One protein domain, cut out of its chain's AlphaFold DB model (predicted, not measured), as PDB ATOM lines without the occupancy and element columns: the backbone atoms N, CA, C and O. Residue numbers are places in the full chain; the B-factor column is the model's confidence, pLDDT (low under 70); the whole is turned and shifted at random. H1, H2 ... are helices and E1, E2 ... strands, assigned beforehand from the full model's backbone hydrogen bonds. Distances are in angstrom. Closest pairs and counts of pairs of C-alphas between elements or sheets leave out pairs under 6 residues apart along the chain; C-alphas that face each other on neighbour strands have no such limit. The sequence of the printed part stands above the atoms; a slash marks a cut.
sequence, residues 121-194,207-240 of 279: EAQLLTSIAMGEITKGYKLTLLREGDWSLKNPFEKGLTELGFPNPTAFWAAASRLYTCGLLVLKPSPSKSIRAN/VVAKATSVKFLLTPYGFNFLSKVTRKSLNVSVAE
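AT A GLANCE: This is residues 121 to 194 and 207 to 240 of the 279 residues of an uncharacterized protein of Planctomycetaceae bacterium (UniProt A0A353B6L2). A narrow ribbon of two antiparallel strands, E1 and E2, has four crossed helices gathered along one side and round one end of it: H4 lies at the end where E1 begins and E2 finishes, and H2, H3, H1 and H4 form a row of contacts, each about perpendicular to the next. A long link, residues 130 to 151, passes beside the start of E2 and folds back to H2, while the cut ends, residues 187 to 194 and 207 to 212, run on from the strands and make the far end of the long axis. You have 108 printed residues, with named elements in the order H1, H2, H3, E1, E2, H4; the sheet order is E1 - E2. The class is mixed, helices and strands, and under half of the residues are in named elements, 53 of 108. The whole is compact by its radius of gyration of the C-alphas, 14.6 A, yet elongated in outline, with spans of 49 by 31 by 22 A.

HOW THE PARTS SIT: Begin at H1, residues 121 to 129, which touches H3, residues 165 to 177; look at the C-alphas of Glu 121 and Ala 171, their closest, 5.1 A apart. Their lines stand about perpendicular, at 80 degrees. H2, residues 152 to 159, is apart from H1 but only just touches H3, with 3 pairs of C-alphas within 8 A. H3 touches H2 with residues 165 to 168 alone; the closest C-alphas are those of Glu 154 and Pro 165, 6.6 A apart, and the lines of the two helices stand about perpendicular, at 80 degrees. After H3 comes E1, residues 181 to 186, and the closest C-alphas of the two are those of Leu 175 and Leu 181, 5.7 A apart. E1 is the antiparallel neighbour of E2, residues 213 to 218, with 150 degrees between their directions. Look there for N 182 and O 217 at 2.8 A and N 215 and O 184 at 2.8 A, both within hydrogen-bond range. Residues 137 to 138 also pair, antiparallel, with residues 213 to 214 of E2. H3 and E2 are near each other, with 5 pairs of C-alphas within 10 A. H4, residues 220 to 230, touches H1, about perpendicular at 81 degrees; the closest C-alphas are those of Thr 126 and Thr 230, 7.2 A apart. H3 and H4 are apart. In H1, H2, H3 and H4 every O i to N i+4 pair is within hydrogen-bond range.

IN THESE COORDINATES: Find C-alpha 121 at (46.285, -44.029, 19.713); from there H1 runs 12.1 A to Ala 129. H2 runs 10.6 A from Pro 152 to Glu 159. H3, the longest helix with 13 residues, covers 18.3 A from Pro 165 to Thr 177. Find C-alpha 181 at (37.573, -50.556, 17.153), where E1 begins; it spans 15.4 A to Ser 186. E2 spans 16.6 A from Ser 213 to Leu 218. H4 runs 15.3 A from Pro 220 and ends at C-alpha 230, at (48.901, -54.389, 27.108).

THE WHOLE: The two C-alphas farthest apart are those of Asn 194 and Lys 228, 50.0 A. Residues 195 to 206 are not printed, and C-alphas 194 and 207 are 9.9 A apart across this cut, which lies in the link from E1 to E2. The link from H1 to H2, 22 residues, is long; those from H2 to H3, H3 to E1 and E2 to H4 are tight. The mean pLDDT of the printed part is 74.6; look for values under 70 at residues 134 to 155, 187 to 194 and 207 to 213.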
ATOM      1  N   GLU A 121      47.015 -42.764  19.817       93.62
ATOM      2  CA  GLU A 121      46.285 -44.029  19.713       93.62
ATOM      3  C   GLU A 121      46.669 -45.030  20.788       93.62
ATOM      4  O   GLU A 121      45.795 -45.704  21.320       93.62
ATOM      5  N   ALA A 122      47.956 -45.135  21.117       92.56
ATOM      6  CA  ALA A 122      48.422 -45.996  22.193       92.56
ATOM      7  C   ALA A 122      47.782 -45.601  23.532       92.56
ATOM      8  O   ALA A 122      47.347 -46.473  24.291       92.56
ATOM      9  N   GLN A 123      47.655 -44.294  23.787       90.25
ATOM     10  CA  GLN A 123      46.917 -43.756  24.932       90.25
ATOM     11  C   GLN A 123      45.442 -44.169  24.882       90.25
ATOM     12  O   GLN A 123      44.947 -44.757  25.840       90.25
ATOM     13  N   LEU A 124      44.763 -43.966  23.748       89.44
ATOM     14  CA  LEU A 124      43.368 -44.380  23.561       89.44
ATOM     15  C   LEU A 124      43.155 -45.875  23.800       89.44
ATOM     16  O   LEU A 124      42.277 -46.257  24.572       89.44
ATOM     17  N   LEU A 125      43.980 -46.723  23.198       87.81
ATOM     18  CA  LEU A 125      43.939 -48.169  23.387       87.81
ATOM     19  C   LEU A 125      44.162 -48.561  24.852       87.81
ATOM     20  O   LEU A 125      43.457 -49.424  25.376       87.81
ATOM     21  N   THR A 126      45.100 -47.905  25.534       86.75
ATOM     22  CA  THR A 126      45.388 -48.158  26.951       86.75
ATOM     23  C   THR A 126      44.220 -47.751  27.846       86.75
ATOM     24  O   THR A 126      43.816 -48.530  28.712       86.75
ATOM     25  N   SER A 127      43.626 -46.586  27.609       85.81
ATOM     26  CA  SER A 127      42.455 -46.115  28.351       85.81
ATOM     27  C   SER A 127      41.211 -46.966  28.081       85.81
ATOM     28  O   SER A 127      40.418 -47.220  28.992       85.81
ATOM     29  N   ILE A 128      41.055 -47.492  26.861       84.00
ATOM     30  CA  ILE A 128      40.035 -48.503  26.560       84.00
ATOM     31  C   ILE A 128      40.308 -49.770  27.372       84.00
ATOM     32  O   ILE A 128      39.414 -50.213  28.087       84.00
ATOM     33  N   ALA A 129      41.533 -50.310  27.347       82.50
ATOM     34  CA  ALA A 129      41.905 -51.513  28.102       82.50
ATOM     35  C   ALA A 129      41.652 -51.385  29.614       82.50
ATOM     36  O   ALA A 129      41.229 -52.350  30.251       82.50
ATOM     37  N   MET A 130      41.893 -50.200  30.182       82.00
ATOM     38  CA  MET A 130      41.636 -49.895  31.595       82.00
ATOM     39  C   MET A 130      40.151 -49.650  31.911       82.00
ATOM     40  O   MET A 130      39.782 -49.505  33.075       82.00
ATOM     41  N   GLY A 131      39.284 -49.613  30.899       79.19
ATOM     42  CA  GLY A 131      37.856 -49.360  31.060       79.19
ATOM     43  C   GLY A 131      37.498 -47.883  31.251       79.19
ATOM     44  O   GLY A 131      36.316 -47.574  31.405       79.19
ATOM     45  N   GLU A 132      38.466 -46.966  31.191       79.06
ATOM     46  CA  GLU A 132      38.284 -45.522  31.418       79.06
ATOM     47  C   GLU A 132      37.321 -44.906  30.393       79.06
ATOM     48  O   GLU A 132      36.512 -44.043  30.730       79.06
ATOM     49  N   ILE A 133      37.357 -45.424  29.159       71.69
ATOM     50  CA  ILE A 133      36.616 -44.910  27.994       71.69
ATOM     51  C   ILE A 133      35.326 -45.715  27.706       71.69
ATOM     52  O   ILE A 133      34.519 -45.370  26.844       71.69
ATOM     53  N   THR A 134      35.063 -46.784  28.464       61.53
ATOM     54  CA  THR A 134      33.935 -47.700  28.186       61.53
ATOM     55  C   THR A 134      32.569 -47.189  28.651       61.53
ATOM     56  O   THR A 134      31.529 -47.667  28.181       61.53
ATOM     57  N   LYS A 135      32.534 -46.198  29.552       58.06
ATOM     58  CA  LYS A 135      31.289 -45.561  30.002       58.06
ATOM     59  C   LYS A 135      30.881 -44.509  28.974       58.06
ATOM     60  O   LYS A 135      31.331 -43.374  29.040       58.06
ATOM     61  N   GLY A 136      30.053 -44.949  28.021       54.22
ATOM     62  CA  GLY A 136      29.619 -44.230  26.818       54.22
ATOM     63  C   GLY A 136      29.673 -42.707  26.911       54.22
ATOM     64  O   GLY A 136      28.935 -42.085  27.679       54.22
ATOM     65  N   TYR A 137      30.520 -42.112  26.077       60.09
ATOM     66  CA  TYR A 137      30.601 -40.667  25.951       60.09
ATOM     67  C   TYR A 137      29.366 -40.154  25.226       60.09
ATOM     68  O   TYR A 137      28.944 -40.690  24.198       60.09
ATOM     69  N   LYS A 138      28.756 -39.110  25.785       54.59
ATOM     70  CA  LYS A 138      27.576 -38.481  25.205       54.59
ATOM     71  C   LYS A 138      28.017 -37.399  24.226       54.59
ATOM     72  O   LYS A 138      28.341 -36.290  24.645       54.59
ATOM     73  N   LEU A 139      27.997 -37.712  22.933       48.81
ATOM     74  CA  LEU A 139      28.086 -36.686  21.903       48.81
ATOM     75  C   LEU A 139      26.750 -35.940  21.853       48.81
ATOM     76  O   LEU A 139      25.676 -36.543  21.807       48.81
ATOM     77  N   THR A 140      26.802 -34.614  21.915       46.84
ATOM     78  CA  THR A 140      25.623 -33.773  21.683       46.84
ATOM     79  C   THR A 140      25.834 -33.065  20.356       46.84
ATOM     80  O   THR A 140      26.707 -32.212  20.260       46.84
ATOM     81  N   LEU A 141      25.048 -33.425  19.342       44.38
ATOM     82  CA  LEU A 141      24.945 -32.629  18.120       44.38
ATOM     83  C   LEU A 141      24.297 -31.295  18.492       44.38
ATOM     84  O   LEU A 141      23.150 -31.273  18.947       44.38
ATOM     85  N   LEU A 142      25.051 -30.200  18.370       43.84
ATOM     86  CA  LEU A 142      24.563 -28.861  18.705       43.84
ATOM     87  C   LEU A 142      24.008 -28.120  17.477       43.84
ATOM     88  O   LEU A 142      23.196 -27.218  17.673       43.84
ATOM     89  N   ARG A 143      24.341 -28.561  16.253       43.12
ATOM     90  CA  ARG A 143      23.704 -28.237  14.954       43.12
ATOM     91  C   ARG A 143      24.163 -29.238  13.879       43.12
ATOM     92  O   ARG A 143      25.180 -29.901  14.079       43.12
ATOM     93  N   GLU A 144      23.443 -29.353  12.757       42.19
ATOM     94  CA  GLU A 144      23.947 -30.067  11.566       42.19
ATOM     95  C   GLU A 144      25.325 -29.496  11.189       42.19
ATOM     96  O   GLU A 144      25.448 -28.307  10.908       42.19
ATOM     97  N   GLY A 145      26.369 -30.326  11.275       43.50
ATOM     98  CA  GLY A 145      27.751 -29.940  10.970       43.50
ATOM     99  C   GLY A 145      28.584 -29.386  12.135       43.50
ATOM    100  O   GLY A 145      29.784 -29.207  11.952       43.50
ATOM    101  N   ASP A 146      28.012 -29.170  13.328       43.78
ATOM    102  CA  ASP A 146      28.734 -28.580  14.469       43.78
ATOM    103  C   ASP A 146      28.716 -29.509  15.700       43.78
ATOM    104  O   ASP A 146      27.777 -29.543  16.513       43.78
ATOM    105  N   TRP A 147      29.768 -30.323  15.811       49.25
ATOM    106  CA  TRP A 147      30.005 -31.231  16.933       49.25
ATOM    107  C   TRP A 147      30.681 -30.474  18.082       49.25
ATOM    108  O   TRP A 147      31.884 -30.601  18.298       49.25
ATOM    109  N   SER A 148      29.922 -29.692  18.853       46.12
ATOM    110  CA  SER A 148      30.467 -29.085  20.073       46.12
ATOM    111  C   SER A 148      30.329 -30.033  21.275       46.12
ATOM    112  O   SER A 148      29.253 -30.498  21.663       46.12
ATOM    113  N   LEU A 149      31.473 -30.341  21.878       49.84
ATOM    114  CA  LEU A 149      31.583 -31.154  23.079       49.84
ATOM    115  C   LEU A 149      31.399 -30.235  24.282       49.84
ATOM    116  O   LEU A 149      32.273 -29.439  24.607       49.84
ATOM    117  N   LYS A 150      30.257 -30.301  24.969       49.62
ATOM    118  CA  LYS A 150      30.106 -29.503  26.193       49.62
ATOM    119  C   LYS A 150      31.083 -30.003  27.278       49.62
ATOM    120  O   LYS A 150      31.079 -31.183  27.621       49.62
ATOM    121  N   ASN A 151      31.886 -29.053  27.773       48.28
ATOM    122  CA  ASN A 151      32.732 -28.888  28.976       48.28
ATOM    123  C   ASN A 151      33.264 -30.102  29.798       48.28
ATOM    124  O   ASN A 151      34.476 -30.177  29.981       48.28
ATOM    125  N   PRO A 152      32.479 -31.073  30.313       52.97
ATOM    126  CA  PRO A 152      33.053 -32.247  30.999       52.97
ATOM    127  C   PRO A 152      33.943 -33.147  30.122       52.97
ATOM    128  O   PRO A 152      34.814 -33.834  30.651       52.97
ATOM    129  N   PHE A 153      33.752 -33.148  28.799       61.62
ATOM    130  CA  PHE A 153      34.520 -34.013  27.897       61.62
ATOM    131  C   PHE A 153      35.927 -33.482  27.601       61.62
ATOM    132  O   PHE A 153      36.875 -34.252  27.629       61.62
ATOM    133  N   GLU A 154      36.093 -32.178  27.371       61.53
ATOM    134  CA  GLU A 154      37.412 -31.586  27.085       61.53
ATOM    135  C   GLU A 154      38.352 -31.683  28.288       61.53
ATOM    136  O   GLU A 154      39.526 -32.035  28.141       61.53
ATOM    137  N   LYS A 155      37.812 -31.455  29.494       64.25
ATOM    138  CA  LYS A 155      38.557 -31.646  30.737       64.25
ATOM    139  C   LYS A 155      38.948 -33.115  30.926       64.25
ATOM    140  O   LYS A 155      40.114 -33.394  31.174       64.25
ATOM    141  N   GLY A 156      38.008 -34.044  30.718       73.88
ATOM    142  CA  GLY A 156      38.278 -35.483  30.813       73.88
ATOM    143  C   GLY A 156      39.276 -35.989  29.766       73.88
ATOM    144  O   GLY A 156      40.127 -36.810  30.079       73.88
ATOM    145  N   LEU A 157      39.231 -35.474  28.536       77.31
ATOM    146  CA  LEU A 157      40.199 -35.820  27.495       77.31
ATOM    147  C   LEU A 157      41.604 -35.322  27.832       77.31
ATOM    148  O   LEU A 157      42.565 -36.069  27.671       77.31
ATOM    149  N   THR A 158      41.717 -34.097  28.344       79.56
ATOM    150  CA  THR A 158      43.009 -33.564  28.795       79.56
ATOM    151  C   THR A 158      43.557 -34.372  29.973       79.56
ATOM    152  O   THR A 158      44.742 -34.690  29.994       79.56
ATOM    153  N   GLU A 159      42.699 -34.765  30.923       79.31
ATOM    154  CA  GLU A 159      43.061 -35.645  32.048       79.31
ATOM    155  C   GLU A 159      43.532 -37.033  31.579       79.31
ATOM    156  O   GLU A 159      44.452 -37.598  32.165       79.31
ATOM    157  N   LEU A 160      42.966 -37.549  30.482       75.94
ATOM    158  CA  LEU A 160      43.399 -38.787  29.821       75.94
ATOM    159  C   LEU A 160      44.619 -38.595  28.894       75.94
ATOM    160  O   LEU A 160      45.072 -39.542  28.253       75.94
ATOM    161  N   GLY A 161      45.172 -37.380  28.816       83.12
ATOM    162  CA  GLY A 161      46.379 -37.073  28.048       83.12
ATOM    163  C   GLY A 161      46.158 -36.781  26.562       83.12
ATOM    164  O   GLY A 161      47.137 -36.713  25.817       83.12
ATOM    165  N   PHE A 162      44.913 -36.578  26.119       85.44
ATOM    166  CA  PHE A 162      44.610 -36.138  24.757       85.44
ATOM    167  C   PHE A 162      44.761 -34.616  24.639       85.44
ATOM    168  O   PHE A 162      44.172 -33.882  25.433       85.44
ATOM    169  N   PRO A 163      45.489 -34.104  23.630       84.50
ATOM    170  CA  PRO A 163      45.792 -32.676  23.534       84.50
ATOM    171  C   PRO A 163      44.564 -31.824  23.191       84.50
ATOM    172  O   PRO A 163      44.511 -30.649  23.535       84.50
ATOM    173  N   ASN A 164      43.598 -32.398  22.471       84.25
ATOM    174  CA  ASN A 164      42.316 -31.788  22.139       84.25
ATOM    175  C   ASN A 164      41.341 -32.866  21.620       84.25
ATOM    176  O   ASN A 164      41.768 -33.978  21.282       84.25
ATOM    177  N   PRO A 165      40.039 -32.553  21.506       82.50
ATOM    178  CA  PRO A 165      39.065 -33.491  20.962       82.50
ATOM    179  C   PRO A 165      39.322 -33.957  19.529       82.50
ATOM    180  O   PRO A 165      39.026 -35.103  19.200       82.50
ATOM    181  N   THR A 166      39.888 -33.102  18.677       83.12
ATOM    182  CA  THR A 166      40.193 -33.450  17.283       83.12
ATOM    183  C   THR A 166      41.212 -34.585  17.208       83.12
ATOM    184  O   THR A 166      41.020 -35.538  16.456       83.12
ATOM    185  N   ALA A 167      42.260 -34.537  18.034       85.69
ATOM    186  CA  ALA A 167      43.270 -35.589  18.119       85.69
ATOM    187  C   ALA A 167      42.680 -36.915  18.621       85.69
ATOM    188  O   ALA A 167      43.014 -37.974  18.091       85.69
ATOM    189  N   PHE A 168      41.768 -36.857  19.598       88.38
ATOM    190  CA  PHE A 168      41.039 -38.032  20.075       88.38
ATOM    191  C   PHE A 168      40.217 -38.682  18.950       88.38
ATOM    192  O   PHE A 168      40.340 -39.884  18.717       88.38
ATOM    193  N   TRP A 169      39.419 -37.900  18.214       85.19
ATOM    194  CA  TRP A 169      38.585 -38.431  17.129       85.19
ATOM    195  C   TRP A 169      39.403 -38.931  15.940       85.19
ATOM    196  O   TRP A 169      39.059 -39.962  15.365       85.19
ATOM    197  N   ALA A 170      40.511 -38.266  15.607       87.06
ATOM    198  CA  ALA A 170      41.441 -38.747  14.589       87.06
ATOM    199  C   ALA A 170      42.045 -40.109  14.976       87.06
ATOM    200  O   ALA A 170      42.077 -41.025  14.153       87.06
ATOM    201  N   ALA A 171      42.459 -40.272  16.238       90.06
ATOM    202  CA  ALA A 171      42.954 -41.549  16.752       90.06
ATOM    203  C   ALA A 171      41.864 -42.633  16.722       90.06
ATOM    204  O   ALA A 171      42.098 -43.718  16.199       90.06
ATOM    205  N   ALA A 172      40.658 -42.332  17.210       88.38
ATOM    206  CA  ALA A 172      39.532 -43.265  17.185       88.38
ATOM    207  C   ALA A 172      39.165 -43.712  15.760       88.38
ATOM    208  O   ALA A 172      38.963 -44.901  15.523       88.38
ATOM    209  N   SER A 173      39.118 -42.771  14.813       87.06
ATOM    210  CA  SER A 173      38.808 -43.037  13.404       87.06
ATOM    211  C   SER A 173      39.856 -43.933  12.742       87.06
ATOM    212  O   SER A 173      39.516 -44.894  12.047       87.06
ATOM    213  N   ARG A 174      41.146 -43.689  13.002       92.81
ATOM    214  CA  ARG A 174      42.196 -44.553  12.458       92.81
ATOM    215  C   ARG A 174      42.166 -45.946  13.080       92.81
ATOM    216  O   ARG A 174      42.199 -46.918  12.338       92.81
ATOM    217  N   LEU A 175      42.008 -46.064  14.398       91.75
ATOM    218  CA  LEU A 175      41.869 -47.366  15.065       91.75
ATOM    219  C   LEU A 175      40.649 -48.153  14.562       91.75
ATOM    220  O   LEU A 175      40.712 -49.377  14.440       91.75
ATOM    221  N   TYR A 176      39.555 -47.464  14.239       89.44
ATOM    222  CA  TYR A 176      38.403 -48.055  13.562       89.44
ATOM    223  C   TYR A 176      38.767 -48.568  12.161       89.44
ATOM    224  O   TYR A 176      38.502 -49.722  11.837       89.44
ATOM    225  N   THR A 177      39.453 -47.749  11.364       88.44
ATOM    226  CA  THR A 177      39.889 -48.101  10.000       88.44
ATOM    227  C   THR A 177      40.886 -49.267   9.991       88.44
ATOM    228  O   THR A 177      40.844 -50.111   9.104       88.44
ATOM    229  N   CYS A 178      41.736 -49.377  11.015       88.75
ATOM    230  CA  CYS A 178      42.642 -50.512  11.220       88.75
ATOM    231  C   CYS A 178      41.934 -51.769  11.763       88.75
ATOM    232  O   CYS A 178      42.598 -52.753  12.091       88.75
ATOM    233  N   GLY A 179      40.607 -51.739  11.919       91.44
ATOM    234  CA  GLY A 179      39.823 -52.867  12.408       91.44
ATOM    235  C   GLY A 179      40.065 -53.197  13.880       91.44
ATOM    236  O   GLY A 179      39.819 -54.330  14.288       91.44
ATOM    237  N   LEU A 180      40.559 -52.253  14.690       92.12
ATOM    238  CA  LEU A 180      40.765 -52.444  16.133       92.12
ATOM    239  C   LEU A 180      39.527 -52.060  16.949       92.12
ATOM    240  O   LEU A 180      39.275 -52.653  17.998       92.12
ATOM    241  N   LEU A 181      38.751 -51.086  16.468       90.19
ATOM    242  CA  LEU A 181      37.573 -50.556  17.153       90.19
ATOM    243  C   LEU A 181      36.318 -50.621  16.288       90.19
ATOM    244  O   LEU A 181      36.385 -50.535  15.068       90.19
ATOM    245  N   VAL A 182      35.171 -50.697  16.956       88.00
ATOM    246  CA  VAL A 182      33.831 -50.457  16.410       88.00
ATOM    247  C   VAL A 182      33.170 -49.369  17.250       88.00
ATOM    248  O   VAL A 182      33.266 -49.366  18.482       88.00
ATOM    249  N   LEU A 183      32.512 -48.425  16.580       83.88
ATOM    250  CA  LEU A 183      31.762 -47.346  17.214       83.88
ATOM    251  C   LEU A 183      30.276 -47.672  17.130       83.88
ATOM    252  O   LEU A 183      29.692 -47.602  16.055       83.88
ATOM    253  N   LYS A 184      29.666 -48.003  18.268       82.19
ATOM    254  CA  LYS A 184      28.240 -48.326  18.329       82.19
ATOM    255  C   LYS A 184      27.444 -47.129  18.843       82.19
ATOM    256  O   LYS A 184      27.639 -46.734  20.003       82.19
ATOM    257  N   PRO A 185      26.546 -46.530  18.043       77.56
ATOM    258  CA  PRO A 185      25.627 -45.530  18.556       77.56
ATOM    259  C   PRO A 185      24.686 -46.192  19.570       77.56
ATOM    260  O   PRO A 185      24.039 -47.202  19.312       77.56
ATOM    261  N   SER A 186      24.610 -45.621  20.764       72.50
ATOM    262  CA  SER A 186      23.646 -46.022  21.777       72.50
ATOM    263  C   SER A 186      22.346 -45.245  21.552       72.50
ATOM    264  O   SER A 186      22.399 -44.029  21.324       72.50
ATOM    265  N   PRO A 187      21.175 -45.907  21.599       65.50
ATOM    266  CA  PRO A 187      19.899 -45.264  21.321       65.50
ATOM    267  C   PRO A 187      19.691 -44.061  22.247       65.50
ATOM    268  O   PRO A 187      19.560 -44.179  23.467       65.50
ATOM    269  N   SER A 188      19.675 -42.869  21.649       60.97
ATOM    270  CA  SER A 188      19.454 -41.619  22.366       60.97
ATOM    271  C   SER A 188      18.014 -41.549  22.873       60.97
ATOM    272  O   SER A 188      17.079 -41.717  22.087       60.97
ATOM    273  N   LYS A 189      17.806 -41.168  24.137       57.56
ATOM    274  CA  LYS A 189      16.518 -40.585  24.540       57.56
ATOM    275  C   LYS A 189      16.400 -39.216  23.869       57.56
ATOM    276  O   LYS A 189      17.256 -38.362  24.091       57.56
ATOM    277  N   SER A 190      15.366 -39.005  23.053       55.00
ATOM    278  CA  SER A 190      15.063 -37.685  22.491       55.00
ATOM    279  C   SER A 190      14.832 -36.698  23.634       55.00
ATOM    280  O   SER A 190      13.920 -36.888  24.441       55.00
ATOM    281  N   ILE A 191      15.655 -35.656  23.721       52.94
ATOM    282  CA  ILE A 191      15.445 -34.569  24.673       52.94
ATOM    283  C   ILE A 191      14.626 -33.513  23.934       52.94
ATOM    284  O   ILE A 191      15.163 -32.813  23.080       52.94
ATOM    285  N   ARG A 192      13.325 -33.405  24.237       50.31
ATOM    286  CA  ARG A 192      12.547 -32.231  23.817       50.31
ATOM    287  C   ARG A 192      13.026 -31.041  24.632       50.31
ATOM    288  O   ARG A 192      12.826 -30.995  25.847       50.31
ATOM    289  N   ALA A 193      13.690 -30.098  23.980       50.56
ATOM    290  CA  ALA A 193      13.973 -28.808  24.576       50.56
ATOM    291  C   ALA A 193      12.724 -27.937  24.400       50.56
ATOM    292  O   ALA A 193      12.436 -27.501  23.291       50.56
ATOM    293  N   ASN A 194      11.986 -27.680  25.487       46.78
ATOM    294  CA  ASN A 194      10.910 -26.687  25.484       46.78
ATOM    295  C   ASN A 194      11.516 -25.318  25.150       46.78
ATOM    296  O   ASN A 194      12.084 -24.644  26.013       46.78
ATOM    297  N   VAL A 207      14.509 -27.136  17.108       50.19
ATOM    298  CA  VAL A 207      15.783 -27.831  16.901       50.19
ATOM    299  C   VAL A 207      15.872 -28.930  17.953       50.19
ATOM    300  O   VAL A 207      16.309 -28.711  19.085       50.19
ATOM    301  N   VAL A 208      15.419 -30.129  17.589       52.00
ATOM    302  CA  VAL A 208      15.566 -31.325  18.419       52.00
ATOM    303  C   VAL A 208      17.037 -31.740  18.393       52.00
ATOM    304  O   VAL A 208      17.481 -32.472  17.512       52.00
ATOM    305  N   ALA A 209      17.818 -31.271  19.366       52.91
ATOM    306  CA  ALA A 209      19.180 -31.755  19.561       52.91
ATOM    307  C   ALA A 209      19.138 -33.239  19.967       52.91
ATOM    308  O   ALA A 209      18.764 -33.592  21.093       52.91
ATOM    309  N   LYS A 210      19.510 -34.132  19.044       56.41
ATOM    310  CA  LYS A 210      19.618 -35.568  19.312       56.41
ATOM    311  C   LYS A 210      21.005 -35.852  19.881       56.41
ATOM    312  O   LYS A 210      22.008 -35.834  19.175       56.41
ATOM    313  N   ALA A 211      21.073 -36.069  21.191       55.84
ATOM    314  CA  ALA A 211      22.314 -36.461  21.842       55.84
ATOM    315  C   ALA A 211      22.496 -37.978  21.744       55.84
ATOM    316  O   ALA A 211      21.919 -38.722  22.542       55.84
ATOM    317  N   THR A 212      23.281 -38.428  20.772       63.97
ATOM    318  CA  THR A 212      23.649 -39.837  20.607       63.97
ATOM    319  C   THR A 212      24.898 -40.118  21.434       63.97
ATOM    320  O   THR A 212      25.946 -39.520  21.210       63.97
ATOM    321  N   SER A 213      24.814 -41.011  22.420       69.50
ATOM    322  CA  SER A 213      26.032 -41.525  23.052       69.50
ATOM    323  C   SER A 213      26.678 -42.562  22.142       69.50
ATOM    324  O   SER A 213      25.980 -43.351  21.516       69.50
ATOM    325  N   VAL A 214      28.006 -42.567  22.062       75.31
ATOM    326  CA  VAL A 214      28.759 -43.562  21.287       75.31
ATOM    327  C   VAL A 214      29.480 -44.480  22.262       75.31
ATOM    328  O   VAL A 214      30.129 -44.019  23.208       75.31
ATOM    329  N   LYS A 215      29.334 -45.789  22.058       82.19
ATOM    330  CA  LYS A 215      30.063 -46.819  22.795       82.19
ATOM    331  C   LYS A 215      31.216 -47.319  21.928       82.19
ATOM    332  O   LYS A 215      31.007 -47.723  20.791       82.19
ATOM    333  N   PHE A 216      32.418 -47.312  22.492       84.25
ATOM    334  CA  PHE A 216      33.597 -47.914  21.881       84.25
ATOM    335  C   PHE A 216      33.622 -49.404  22.225       84.25
ATOM    336  O   PHE A 216      33.552 -49.769  23.402       84.25
ATOM    337  N   LEU A 217      33.694 -50.249  21.203       86.19
ATOM    338  CA  LEU A 217      33.829 -51.698  21.320       86.19
ATOM    339  C   LEU A 217      35.126 -52.123  20.631       86.19
ATOM    340  O   LEU A 217      35.497 -51.542  19.613       86.19
ATOM    341  N   LEU A 218      35.815 -53.129  21.166       89.62
ATOM    342  CA  LEU A 218      36.926 -53.754  20.443       89.62
ATOM    343  C   LEU A 218      36.369 -54.786  19.466       89.62
ATOM    344  O   LEU A 218      35.455 -55.533  19.815       89.62
ATOM    345  N   THR A 219      36.940 -54.879  18.270       91.69
ATOM    346  CA  THR A 219      36.715 -56.059  17.419       91.69
ATOM    347  C   THR A 219      37.365 -57.295  18.064       91.69
ATOM    348  O   THR A 219      38.225 -57.146  18.939       91.69
ATOM    349  N   PRO A 220      37.054 -58.527  17.622       91.38
ATOM    350  CA  PRO A 220      37.792 -59.711  18.066       91.38
ATOM    351  C   PRO A 220      39.305 -59.601  17.811       91.38
ATOM    352  O   PRO A 220      40.114 -59.963  18.667       91.38
ATOM    353  N   TYR A 221      39.696 -59.039  16.659       93.19
ATOM    354  CA  TYR A 221      41.097 -58.751  16.346       93.19
ATOM    355  C   TYR A 221      41.691 -57.727  17.319       93.19
ATOM    356  O   TYR A 221      42.735 -57.984  17.915       93.19
ATOM    357  N   GLY A 222      40.999 -56.608  17.538       92.62
ATOM    358  CA  GLY A 222      41.418 -55.546  18.445       92.62
ATOM    359  C   GLY A 222      41.539 -56.010  19.889       92.62
ATOM    360  O   GLY A 222      42.510 -55.667  20.553       92.62
ATOM    361  N   PHE A 223      40.620 -56.852  20.361       92.06
ATOM    362  CA  PHE A 223      40.693 -57.464  21.685       92.06
ATOM    363  C   PHE A 223      41.926 -58.359  21.818       92.06
ATOM    364  O   PHE A 223      42.704 -58.205  22.761       92.06
ATOM    365  N   ASN A 224      42.141 -59.257  20.853       93.88
ATOM    366  CA  ASN A 224      43.293 -60.150  20.866       93.88
ATOM    367  C   ASN A 224      44.604 -59.363  20.804       93.88
ATOM    368  O   ASN A 224      45.452 -59.549  21.677       93.88
ATOM    369  N   PHE A 225      44.736 -58.433  19.857       95.25
ATOM    370  CA  PHE A 225      45.882 -57.534  19.743       95.25
ATOM    371  C   PHE A 225      46.142 -56.790  21.057       95.25
ATOM    372  O   PHE A 225      47.230 -56.895  21.631       95.25
ATOM    373  N   LEU A 226      45.122 -56.105  21.584       93.44
ATOM    374  CA  LEU A 226      45.242 -55.282  22.783       93.44
ATOM    375  C   LEU A 226      45.629 -56.114  24.005       93.44
ATOM    376  O   LEU A 226      46.469 -55.682  24.794       93.44
ATOM    377  N   SER A 227      45.090 -57.329  24.135       93.62
ATOM    378  CA  SER A 227      45.445 -58.240  25.228       93.62
ATOM    379  C   SER A 227      46.938 -58.593  25.213       93.62
ATOM    380  O   SER A 227      47.554 -58.683  26.274       93.62
ATOM    381  N   LYS A 228      47.550 -58.725  24.025       95.44
ATOM    382  CA  LYS A 228      48.974 -59.065  23.884       95.44
ATOM    383  C   LYS A 228      49.890 -57.868  24.097       95.44
ATOM    384  O   LYS A 228      50.922 -58.019  24.748       95.44
ATOM    385  N   VAL A 229      49.526 -56.689  23.592       94.50
ATOM    386  CA  VAL A 229      50.379 -55.491  23.716       94.50
ATOM    387  C   VAL A 229      50.208 -54.765  25.052       94.50
ATOM    388  O   VAL A 229      51.110 -54.052  25.484       94.50
ATOM    389  N   THR A 230      49.090 -54.958  25.758       92.75
ATOM    390  CA  THR A 230      48.901 -54.389  27.108       92.75
ATOM    391  C   THR A 230      49.202 -55.378  28.227       92.75
ATOM    392  O   THR A 230      49.514 -54.931  29.329       92.75
ATOM    393  N   ARG A 231      49.110 -56.692  27.960       91.12
ATOM    394  CA  ARG A 231      49.234 -57.774  28.957       91.12
ATOM    395  C   ARG A 231      48.320 -57.589  30.175       91.12
ATOM    396  O   ARG A 231      48.651 -57.989  31.287       91.12
ATOM    397  N   LYS A 232      47.160 -56.955  29.979       86.19
ATOM    398  CA  LYS A 232      46.152 -56.729  31.022       86.19
ATOM    399  C   LYS A 232      44.908 -57.558  30.758       86.19
ATOM    400  O   LYS A 232      44.543 -57.795  29.606       86.19
ATOM    401  N   SER A 233      44.221 -57.943  31.833       82.00
ATOM    402  CA  SER A 233      42.843 -58.406  31.726       82.00
ATOM    403  C   SER A 233      41.986 -57.248  31.221       82.00
ATOM    404  O   SER A 233      41.881 -56.197  31.852       82.00
ATOM    405  N   LEU A 234      41.414 -57.426  30.037       82.44
ATOM    406  CA  LEU A 234      40.582 -56.408  29.423       82.44
ATOM    407  C   LEU A 234      39.174 -56.506  30.011       82.44
ATOM    408  O   LEU A 234      38.490 -57.510  29.825       82.44
ATOM    409  N   ASN A 235      38.734 -55.459  30.707       76.69
ATOM    410  CA  ASN A 235      37.355 -55.339  31.185       76.69
ATOM    411  C   ASN A 235      36.522 -54.518  30.192       76.69
ATOM    412  O   ASN A 235      36.005 -53.447  30.509       76.69
ATOM    413  N   VAL A 236      36.477 -54.986  28.947       78.62
ATOM    414  CA  VAL A 236      35.855 -54.272  27.827       78.62
ATOM    415  C   VAL A 236      34.930 -55.195  27.055       78.62
ATOM    416  O   VAL A 236      35.183 -56.390  26.920       78.62
ATOM    417  N   SER A 237      33.846 -54.627  26.535       79.31
ATOM    418  CA  SER A 237      32.956 -55.346  25.629       79.31
ATOM    419  C   SER A 237      33.642 -55.555  24.276       79.31
ATOM    420  O   SER A 237      34.207 -54.614  23.710       79.31
ATOM    421  N   VAL A 238      33.549 -56.774  23.753       81.50
ATOM    422  CA  VAL A 238      33.937 -57.120  22.382       81.50
ATOM    423  C   VAL A 238      32.692 -57.000  21.505       81.50
ATOM    424  O   VAL A 238      31.607 -57.376  21.945       81.50
ATOM    425  N   ALA A 239      32.829 -56.422  20.314       80.69
ATOM    426  CA  ALA A 239      31.763 -56.406  19.321       80.69
ATOM    427  C   ALA A 239      31.508 -57.831  18.817       80.69
ATOM    428  O   ALA A 239      32.463 -58.576  18.566       80.69
ATOM    429  N   GLU A 240      30.242 -58.203  18.645       78.69
ATOM    430  CA  GLU A 240      29.921 -59.490  18.033       78.69
ATOM    431  C   GLU A 240      30.418 -59.512  16.572       78.69
ATOM    432  O   GLU A 240      30.388 -58.475  15.898       78.69
TER     433      GLU A 240